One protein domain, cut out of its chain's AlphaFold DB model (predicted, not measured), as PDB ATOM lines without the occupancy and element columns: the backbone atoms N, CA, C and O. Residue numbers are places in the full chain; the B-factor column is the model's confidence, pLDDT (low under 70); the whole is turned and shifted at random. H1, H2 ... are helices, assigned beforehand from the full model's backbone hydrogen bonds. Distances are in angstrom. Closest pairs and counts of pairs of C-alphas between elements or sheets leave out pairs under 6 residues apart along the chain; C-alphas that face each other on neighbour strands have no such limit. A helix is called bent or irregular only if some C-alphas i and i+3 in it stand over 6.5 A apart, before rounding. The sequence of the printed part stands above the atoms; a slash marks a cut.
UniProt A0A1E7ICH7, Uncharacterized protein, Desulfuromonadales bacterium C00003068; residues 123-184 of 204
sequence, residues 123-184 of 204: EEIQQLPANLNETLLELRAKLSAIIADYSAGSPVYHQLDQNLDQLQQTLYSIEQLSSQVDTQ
ATOM      1  N   GLU A 123     558.617 533.524 383.684       80.88
ATOM      2  CA  GLU A 123     558.797 533.045 385.052       80.88
ATOM      3  C   GLU A 123     558.004 531.746 385.285       80.88
ATOM      4  O   GLU A 123     558.493 530.828 385.940       80.88
ATOM      5  N   GLU A 124     556.838 531.600 384.646       81.69
ATOM      6  CA  GLU A 124     556.016 530.391 384.710       81.69
ATOM      7  C   GLU A 124     556.705 529.159 384.101       81.69
ATOM      8  O   GLU A 124     556.612 528.065 384.662       81.69
ATOM      9  N   ILE A 125     557.402 529.314 382.968       81.06
ATOM     10  CA  ILE A 125     558.131 528.214 382.315       81.06
ATOM     11  C   ILE A 125     559.405 527.874 383.095       81.06
ATOM     12  O   ILE A 125     559.705 526.694 383.276       81.06
ATOM     13  N   GLN A 126     560.117 528.878 383.615       80.44
ATOM     14  CA  GLN A 126     561.325 528.668 384.425       80.44
ATOM     15  C   GLN A 126     561.026 527.993 385.768       80.44
ATOM     16  O   GLN A 126     561.810 527.167 386.236       80.44
ATOM     17  N   GLN A 127     559.889 528.314 386.390       81.75
ATOM     18  CA  GLN A 127     559.490 527.737 387.676       81.75
ATOM     19  C   GLN A 127     558.785 526.384 387.536       81.75
ATOM     20  O   GLN A 127     558.658 525.660 388.526       81.75
ATOM     21  N   LEU A 128     558.347 526.002 386.331       83.31
ATOM     22  CA  LEU A 128     557.624 524.750 386.093       83.31
ATOM     23  C   LEU A 128     558.363 523.504 386.635       83.31
ATOM     24  O   LEU A 128     557.729 522.720 387.346       83.31
ATOM     25  N   PRO A 129     559.674 523.303 386.374       80.81
ATOM     26  CA  PRO A 129     560.408 522.136 386.864       80.81
ATOM     27  C   PRO A 129     560.550 522.128 388.390       80.81
ATOM     28  O   PRO A 129     560.394 521.080 389.018       80.81
ATOM     29  N   ALA A 130     560.802 523.297 388.989       80.31
ATOM     30  CA  ALA A 130     560.933 523.443 390.436       80.31
ATOM     31  C   ALA A 130     559.604 523.135 391.143       80.31
ATOM     32  O   ALA A 130     559.563 522.285 392.031       80.31
ATOM     33  N   ASN A 131     558.506 523.730 390.671       82.00
ATOM     34  CA  ASN A 131     557.161 523.500 391.201       82.00
ATOM     35  C   ASN A 131     556.727 522.032 391.050       82.00
ATOM     36  O   ASN A 131     556.110 521.463 391.955       82.00
ATOM     37  N   LEU A 132     557.065 521.388 389.925       82.31
ATOM     38  CA  LEU A 132     556.820 519.958 389.720       82.31
ATOM     39  C   LEU A 132     557.616 519.098 390.706       82.31
ATOM     40  O   LEU A 132     557.054 518.173 391.291       82.31
ATOM     41  N   ASN A 133     558.896 519.405 390.921       81.44
ATOM     42  CA  ASN A 133     559.732 518.681 391.875       81.44
ATOM     43  C   ASN A 133     559.195 518.812 393.309       81.44
ATOM     44  O   ASN A 133     559.028 517.807 393.999       81.44
ATOM     45  N   GLU A 134     558.845 520.027 393.737       85.62
ATOM     46  CA  GLU A 134     558.252 520.274 395.057       85.62
ATOM     47  C   GLU A 134     556.937 519.512 395.246       85.62
ATOM     48  O   GLU A 134     556.771 518.799 396.239       85.62
ATOM     49  N   THR A 135     556.040 519.579 394.258       84.31
ATOM     50  CA  THR A 135     554.755 518.861 394.293       84.31
ATOM     51  C   THR A 135     554.963 517.350 394.427       84.31
ATOM     52  O   THR A 135     554.229 516.675 395.151       84.31
ATOM     53  N   LEU A 136     555.974 516.794 393.756       84.81
ATOM     54  CA  LEU A 136     556.257 515.358 393.776       84.81
ATOM     55  C   LEU A 136     556.950 514.911 395.064       84.81
ATOM     56  O   LEU A 136     556.637 513.833 395.577       84.81
ATOM     57  N   LEU A 137     557.811 515.749 395.645       85.62
ATOM     58  CA  LEU A 137     558.359 515.530 396.983       85.62
ATOM     59  C   LEU A 137     557.256 515.544 398.048       85.62
ATOM     60  O   LEU A 137     557.224 514.660 398.910       85.62
ATOM     61  N   GLU A 138     556.326 516.497 397.969       86.81
ATOM     62  CA  GLU A 138     555.193 516.591 398.892       86.81
ATOM     63  C   GLU A 138     554.250 515.388 398.746       86.81
ATOM     64  O   GLU A 138     553.849 514.776 399.743       86.81
ATOM     65  N   LEU A 139     553.937 514.996 397.508       83.94
ATOM     66  CA  LEU A 139     553.132 513.813 397.215       83.94
ATOM     67  C   LEU A 139     553.783 512.548 397.788       83.94
ATOM     68  O   LEU A 139     553.111 511.772 398.471       83.94
ATOM     69  N   ARG A 140     555.095 512.368 397.584       80.81
ATOM     70  CA  ARG A 140     555.851 511.238 398.140       80.81
ATOM     71  C   ARG A 140     555.792 511.216 399.661       80.81
ATOM     72  O   ARG A 140     555.539 510.163 400.238       80.81
ATOM     73  N   ALA A 141     555.995 512.361 400.310       83.31
ATOM     74  CA  ALA A 141     555.949 512.457 401.766       83.31
ATOM     75  C   ALA A 141     554.571 512.039 402.306       83.31
ATOM     76  O   ALA A 141     554.485 511.217 403.221       83.31
ATOM     77  N   LYS A 142     553.485 512.511 401.681       82.31
ATOM     78  CA  LYS A 142     552.113 512.131 402.050       82.31
ATOM     79  C   LYS A 142     551.841 510.644 401.830       82.31
ATOM     80  O   LYS A 142     551.297 509.994 402.718       82.31
ATOM     81  N   LEU A 143     552.259 510.086 400.694       79.31
ATOM     82  CA  LEU A 143     552.138 508.652 400.420       79.31
ATOM     83  C   LEU A 143     552.931 507.813 401.424       79.31
ATOM     84  O   LEU A 143     552.380 506.865 401.971       79.31
ATOM     85  N   SER A 144     554.174 508.186 401.739       74.31
ATOM     86  CA  SER A 144     554.975 507.472 402.744       74.31
ATOM     87  C   SER A 144     554.337 507.494 404.133       74.31
ATOM     88  O   SER A 144     554.383 506.487 404.833       74.31
ATOM     89  N   ALA A 145     553.682 508.597 404.512       74.94
ATOM     90  CA  ALA A 145     552.981 508.708 405.787       74.94
ATOM     91  C   ALA A 145     551.734 507.808 405.839       74.94
ATOM     92  O   ALA A 145     551.515 507.130 406.835       74.94
ATOM     93  N   ILE A 146     550.953 507.751 404.752       72.69
ATOM     94  CA  ILE A 146     549.781 506.863 404.638       72.69
ATOM     95  C   ILE A 146     550.208 505.391 404.659       72.69
ATOM     96  O   ILE A 146     549.559 504.550 405.274       72.69
ATOM     97  N   ILE A 147     551.307 505.076 403.980       67.88
ATOM     98  CA  ILE A 147     551.835 503.721 403.894       67.88
ATOM     99  C   ILE A 147     552.441 503.268 405.223       67.88
ATOM    100  O   ILE A 147     552.270 502.111 405.574       67.88
ATOM    101  N   ALA A 148     553.116 504.141 405.976       65.62
ATOM    102  CA  ALA A 148     553.630 503.800 407.306       65.62
ATOM    103  C   ALA A 148     552.506 503.428 408.294       65.62
ATOM    104  O   ALA A 148     552.737 502.665 409.229       65.62
ATOM    105  N   ASP A 149     551.296 503.940 408.055       64.50
ATOM    106  CA  ASP A 149     550.085 503.645 408.826       64.50
ATOM    107  C   ASP A 149     549.403 502.324 408.385       64.50
ATOM    108  O   ASP A 149     548.596 501.752 409.117       64.50
ATOM    109  N   TYR A 150     549.760 501.786 407.207       59.97
ATOM    110  CA  TYR A 150     549.257 500.520 406.655       59.97
ATOM    111  C   TYR A 150     550.332 499.410 406.688       59.97
ATOM    112  O   TYR A 150     551.518 499.625 406.473       59.97
ATOM    113  N   SER A 151     549.942 498.163 406.963       57.94
ATOM    114  CA  SER A 151     550.885 497.058 407.226       57.94
ATOM    115  C   SER A 151     551.905 496.793 406.095       57.94
ATOM    116  O   SER A 151     551.518 496.565 404.946       57.94
ATOM    117  N   ALA A 152     553.191 496.709 406.461       56.06
ATOM    118  CA  ALA A 152     554.392 496.581 405.620       56.06
ATOM    119  C   ALA A 152     554.563 495.256 404.821       56.06
ATOM    120  O   ALA A 152     555.638 494.662 404.819       56.06
ATOM    121  N   GLY A 153     553.528 494.766 404.128       58.22
ATOM    122  CA  GLY A 153     553.601 493.499 403.374       58.22
ATOM    123  C   GLY A 153     552.664 493.363 402.168       58.22
ATOM    124  O   GLY A 153     552.501 492.262 401.649       58.22
ATOM    125  N   SER A 154     552.016 494.447 401.729       64.81
ATOM    126  CA  SER A 154     551.092 494.422 400.585       64.81
ATOM    127  C   SER A 154     551.844 494.544 399.248       64.81
ATOM    128  O   SER A 154     552.671 495.445 399.117       64.81
ATOM    129  N   PRO A 155     551.535 493.733 398.216       66.50
ATOM    130  CA  PRO A 155     552.132 493.864 396.878       66.50
ATOM    131  C   PRO A 155     551.910 495.246 396.232       66.50
ATOM    132  O   PRO A 155     552.691 495.657 395.378       66.50
ATOM    133  N   VAL A 156     550.904 496.000 396.690       69.38
ATOM    134  CA  VAL A 156     550.634 497.385 396.264       69.38
ATOM    135  C   VAL A 156     551.758 498.347 396.678       69.38
ATOM    136  O   VAL A 156     552.032 499.306 395.961       69.38
ATOM    137  N   TYR A 157     552.449 498.074 397.791       67.94
ATOM    138  CA  TYR A 157     553.573 498.883 398.274       67.94
ATOM    139  C   TYR A 157     554.743 498.878 397.285       67.94
ATOM    140  O   TYR A 157     555.191 499.933 396.847       67.94
ATOM    141  N   HIS A 158     555.181 497.686 396.870       72.50
ATOM    142  CA  HIS A 158     556.307 497.530 395.945       72.50
ATOM    143  C   HIS A 158     556.043 498.161 394.575       72.50
ATOM    144  O   HIS A 158     556.961 498.670 393.942       72.50
ATOM    145  N   GLN A 159     554.790 498.147 394.125       77.12
ATOM    146  CA  GLN A 159     554.405 498.699 392.829       77.12
ATOM    147  C   GLN A 159     554.354 500.235 392.839       77.12
ATOM    148  O   GLN A 159     554.708 500.870 391.850       77.12
ATOM    149  N   LEU A 160     553.948 500.845 393.959       76.75
ATOM    150  CA  LEU A 160     553.990 502.299 394.143       76.75
ATOM    151  C   LEU A 160     555.423 502.822 394.257       76.75
ATOM    152  O   LEU A 160     555.740 503.826 393.627       76.75
ATOM    153  N   ASP A 161     556.278 502.127 395.007       76.31
ATOM    154  CA  ASP A 161     557.692 502.479 395.183       76.31
ATOM    155  C   ASP A 161     558.436 502.490 393.835       76.31
ATOM    156  O   ASP A 161     559.011 503.502 393.439       76.31
ATOM    157  N   GLN A 162     558.272 501.424 393.040       80.38
ATOM    158  CA  GLN A 162     558.833 501.333 391.686       80.38
ATOM    159  C   GLN A 162     558.342 502.448 390.749       80.38
ATOM    160  O   GLN A 162     559.118 502.989 389.963       80.38
ATOM    161  N   ASN A 163     557.059 502.814 390.821       81.88
ATOM    162  CA  ASN A 163     556.505 503.880 389.985       81.88
ATOM    163  C   ASN A 163     557.024 505.270 390.388       81.88
ATOM    164  O   ASN A 163     557.214 506.122 389.518       81.88
ATOM    165  N   LEU A 164     557.254 505.510 391.682       82.75
ATOM    166  CA  LEU A 164     557.829 506.762 392.178       82.75
ATOM    167  C   LEU A 164     559.299 506.902 391.765       82.75
ATOM    168  O   LEU A 164     559.694 507.978 391.318       82.75
ATOM    169  N   ASP A 165     560.067 505.815 391.816       82.88
ATOM    170  CA  ASP A 165     561.446 505.783 391.319       82.88
ATOM    171  C   ASP A 165     561.514 506.051 389.805       82.88
ATOM    172  O   ASP A 165     562.307 506.876 389.338       82.88
ATOM    173  N   GLN A 166     560.630 505.418 389.024       84.56
ATOM    174  CA  GLN A 166     560.526 505.626 387.574       84.56
ATOM    175  C   GLN A 166     560.157 507.081 387.228       84.56
ATOM    176  O   GLN A 166     560.699 507.674 386.286       84.56
ATOM    177  N   LEU A 167     559.245 507.680 387.998       82.69
ATOM    178  CA  LEU A 167     558.868 509.082 387.853       82.69
ATOM    179  C   LEU A 167     560.048 510.007 388.177       82.69
ATOM    180  O   LEU A 167     560.306 510.945 387.426       82.69
ATOM    181  N   GLN A 168     560.816 509.708 389.226       79.19
ATOM    182  CA  GLN A 168     561.989 510.490 389.612       79.19
ATOM    183  C   GLN A 168     563.079 510.473 388.531       79.19
ATOM    184  O   GLN A 168     563.629 511.522 388.193       79.19
ATOM    185  N   GLN A 169     563.336 509.317 387.914       83.06
ATOM    186  CA  GLN A 169     564.243 509.215 386.763       83.06
ATOM    187  C   GLN A 169     563.760 510.017 385.550       83.06
ATOM    188  O   GLN A 169     564.567 510.617 384.833       83.06
ATOM    189  N   THR A 170     562.447 510.063 385.328       83.94
ATOM    190  CA  THR A 170     561.851 510.842 384.237       83.94
ATOM    191  C   THR A 170     562.018 512.344 384.477       83.94
ATOM    192  O   THR A 170     562.448 513.060 383.577       83.94
ATOM    193  N   LEU A 171     561.758 512.823 385.697       81.00
ATOM    194  CA  LEU A 171     561.956 514.231 386.066       81.00
ATOM    195  C   LEU A 171     563.415 514.650 385.978       81.00
ATOM    196  O   LEU A 171     563.701 515.717 385.454       81.00
ATOM    197  N   TYR A 172     564.329 513.795 386.438       81.75
ATOM    198  CA  TYR A 172     565.760 514.060 386.339       81.75
ATOM    199  C   TYR A 172     566.195 514.190 384.876       81.75
ATOM    200  O   TYR A 172     566.960 515.080 384.522       81.75
ATOM    201  N   SER A 173     565.648 513.354 383.990       81.12
ATOM    202  CA  SER A 173     565.898 513.463 382.549       81.12
ATOM    203  C   SER A 173     565.354 514.778 381.970       81.12
ATOM    204  O   SER A 173     566.028 515.412 381.161       81.12
ATOM    205  N   ILE A 174     564.169 515.220 382.407       81.31
ATOM    206  CA  ILE A 174     563.567 516.505 382.008       81.31
ATOM    207  C   ILE A 174     564.385 517.695 382.533       81.31
ATOM    208  O   ILE A 174     564.602 518.653 381.797       81.31
ATOM    209  N   GLU A 175     564.885 517.628 383.767       78.69
ATOM    210  CA  GLU A 175     565.759 518.640 384.369       78.69
ATOM    211  C   GLU A 175     567.074 518.771 383.590       78.69
ATOM    212  O   GLU A 175     567.485 519.879 383.248       78.69
ATOM    213  N   GLN A 176     567.697 517.644 383.229       77.12
ATOM    214  CA  GLN A 176     568.900 517.623 382.392       77.12
ATOM    215  C   GLN A 176     568.646 518.248 381.012       77.12
ATOM    216  O   GLN A 176     569.450 519.050 380.545       77.12
ATOM    217  N   LEU A 177     567.509 517.945 380.376       77.06
ATOM    218  CA  LEU A 177     567.091 518.570 379.114       77.06
ATOM    219  C   LEU A 177     566.866 520.081 379.262       77.06
ATOM    220  O   LEU A 177     567.321 520.850 378.419       77.06
ATOM    221  N   SER A 178     566.213 520.515 380.340       77.81
ATOM    222  CA  SER A 178     566.010 521.936 380.641       77.81
ATOM    223  C   SER A 178     567.344 522.659 380.841       77.81
ATOM    224  O   SER A 178     567.553 523.729 380.277       77.81
ATOM    225  N   SER A 179     568.278 522.050 381.578       71.31
ATOM    226  CA  SER A 179     569.628 522.584 381.796       71.31
ATOM    227  C   SER A 179     570.448 522.640 380.499       71.31
ATOM    228  O   SER A 179     571.181 523.601 380.264       71.31
ATOM    229  N   GLN A 180     570.293 521.655 379.609       71.50
ATOM    230  CA  GLN A 180     570.933 521.627 378.289       71.50
ATOM    231  C   GLN A 180     570.411 522.742 377.365       71.50
ATOM    232  O   GLN A 180     571.191 523.345 376.625       71.50
ATOM    233  N   VAL A 181     569.105 523.026 377.398       71.06
ATOM    234  CA  VAL A 181     568.488 524.113 376.618       71.06
ATOM    235  C   VAL A 181     568.926 525.483 377.141       71.06
ATOM    236  O   VAL A 181     569.253 526.351 376.335       71.06
ATOM    237  N   ASP A 182     569.004 525.648 378.463       65.19
ATOM    238  CA  ASP A 182     569.473 526.874 379.123       65.19
ATOM    239  C   ASP A 182     570.957 527.165 378.827       65.19
ATOM    240  O   ASP A 182     571.354 528.293 378.533       65.19
ATOM    241  N   THR A 183     571.796 526.124 378.811       65.81
ATOM    242  CA  THR A 183     573.241 526.269 378.570       65.81
ATOM    243  C   THR A 183     573.627 526.330 377.090       65.81
ATOM    244  O   THR A 183     574.699 526.851 376.767       65.81
ATOM    245  N   GLN A 184     572.800 525.813 376.170       59.78
ATOM    246  CA  GLN A 184     573.150 525.754 374.746       59.78
ATOM    247  C   GLN A 184     571.937 525.818 373.786       59.78
ATOM    248  O   GLN A 184     571.671 524.868 373.032       59.78
TER     249      GLN A 184
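This is residues 123 to 184 of the 204 residues of an uncharacterized protein of Desulfuromonadales bacterium C00003068 (UniProt A0A1E7ICH7). Two long helices, H1 and then H2, lie side by side and run opposite ways as a long helical hairpin, a rod spanning 48 by 19 by 10 A. Residues 148 to 155, of which 148 belongs to H1 and 155 to H2, stand free at one end of the rod, where the chain turns from H1 to H2. The printed part has 62 residues with two named helices and no named strand, class all helix; it is loose, with a radius of gyration of the C-alphas of 14.9 A.

H1, residues 123 to 148, has a kink of 36 degrees near residue 130. It is irregular, with C-alphas 126 and 129 7.0 A apart. A short link of 6 residues joins it to H2, residues 155 to 183. The two touch, the closest C-alphas being those of Pro 129 and Glu 175, 6.9 A apart. Their lines stand at a shallow tilt of 17 degrees, opposite ways, a helical hairpin. Every O i to N i+4 pair is within hydrogen-bond range in H2, and 20 of 22 in H1.

H1 begins at C-alpha 123 (558.797, 533.045, 385.052) and is 37.1 A long from first to last C-alpha. H2 is 42.8 A long and ends at C-alpha 183 (573.241, 526.269, 378.570).

The two C-alphas farthest apart, of Ser 151 and Gln 184, are 48.7 A apart. The printed part has no cut. The pLDDT is under 70 at residues 147 to 157 and 182 to 184.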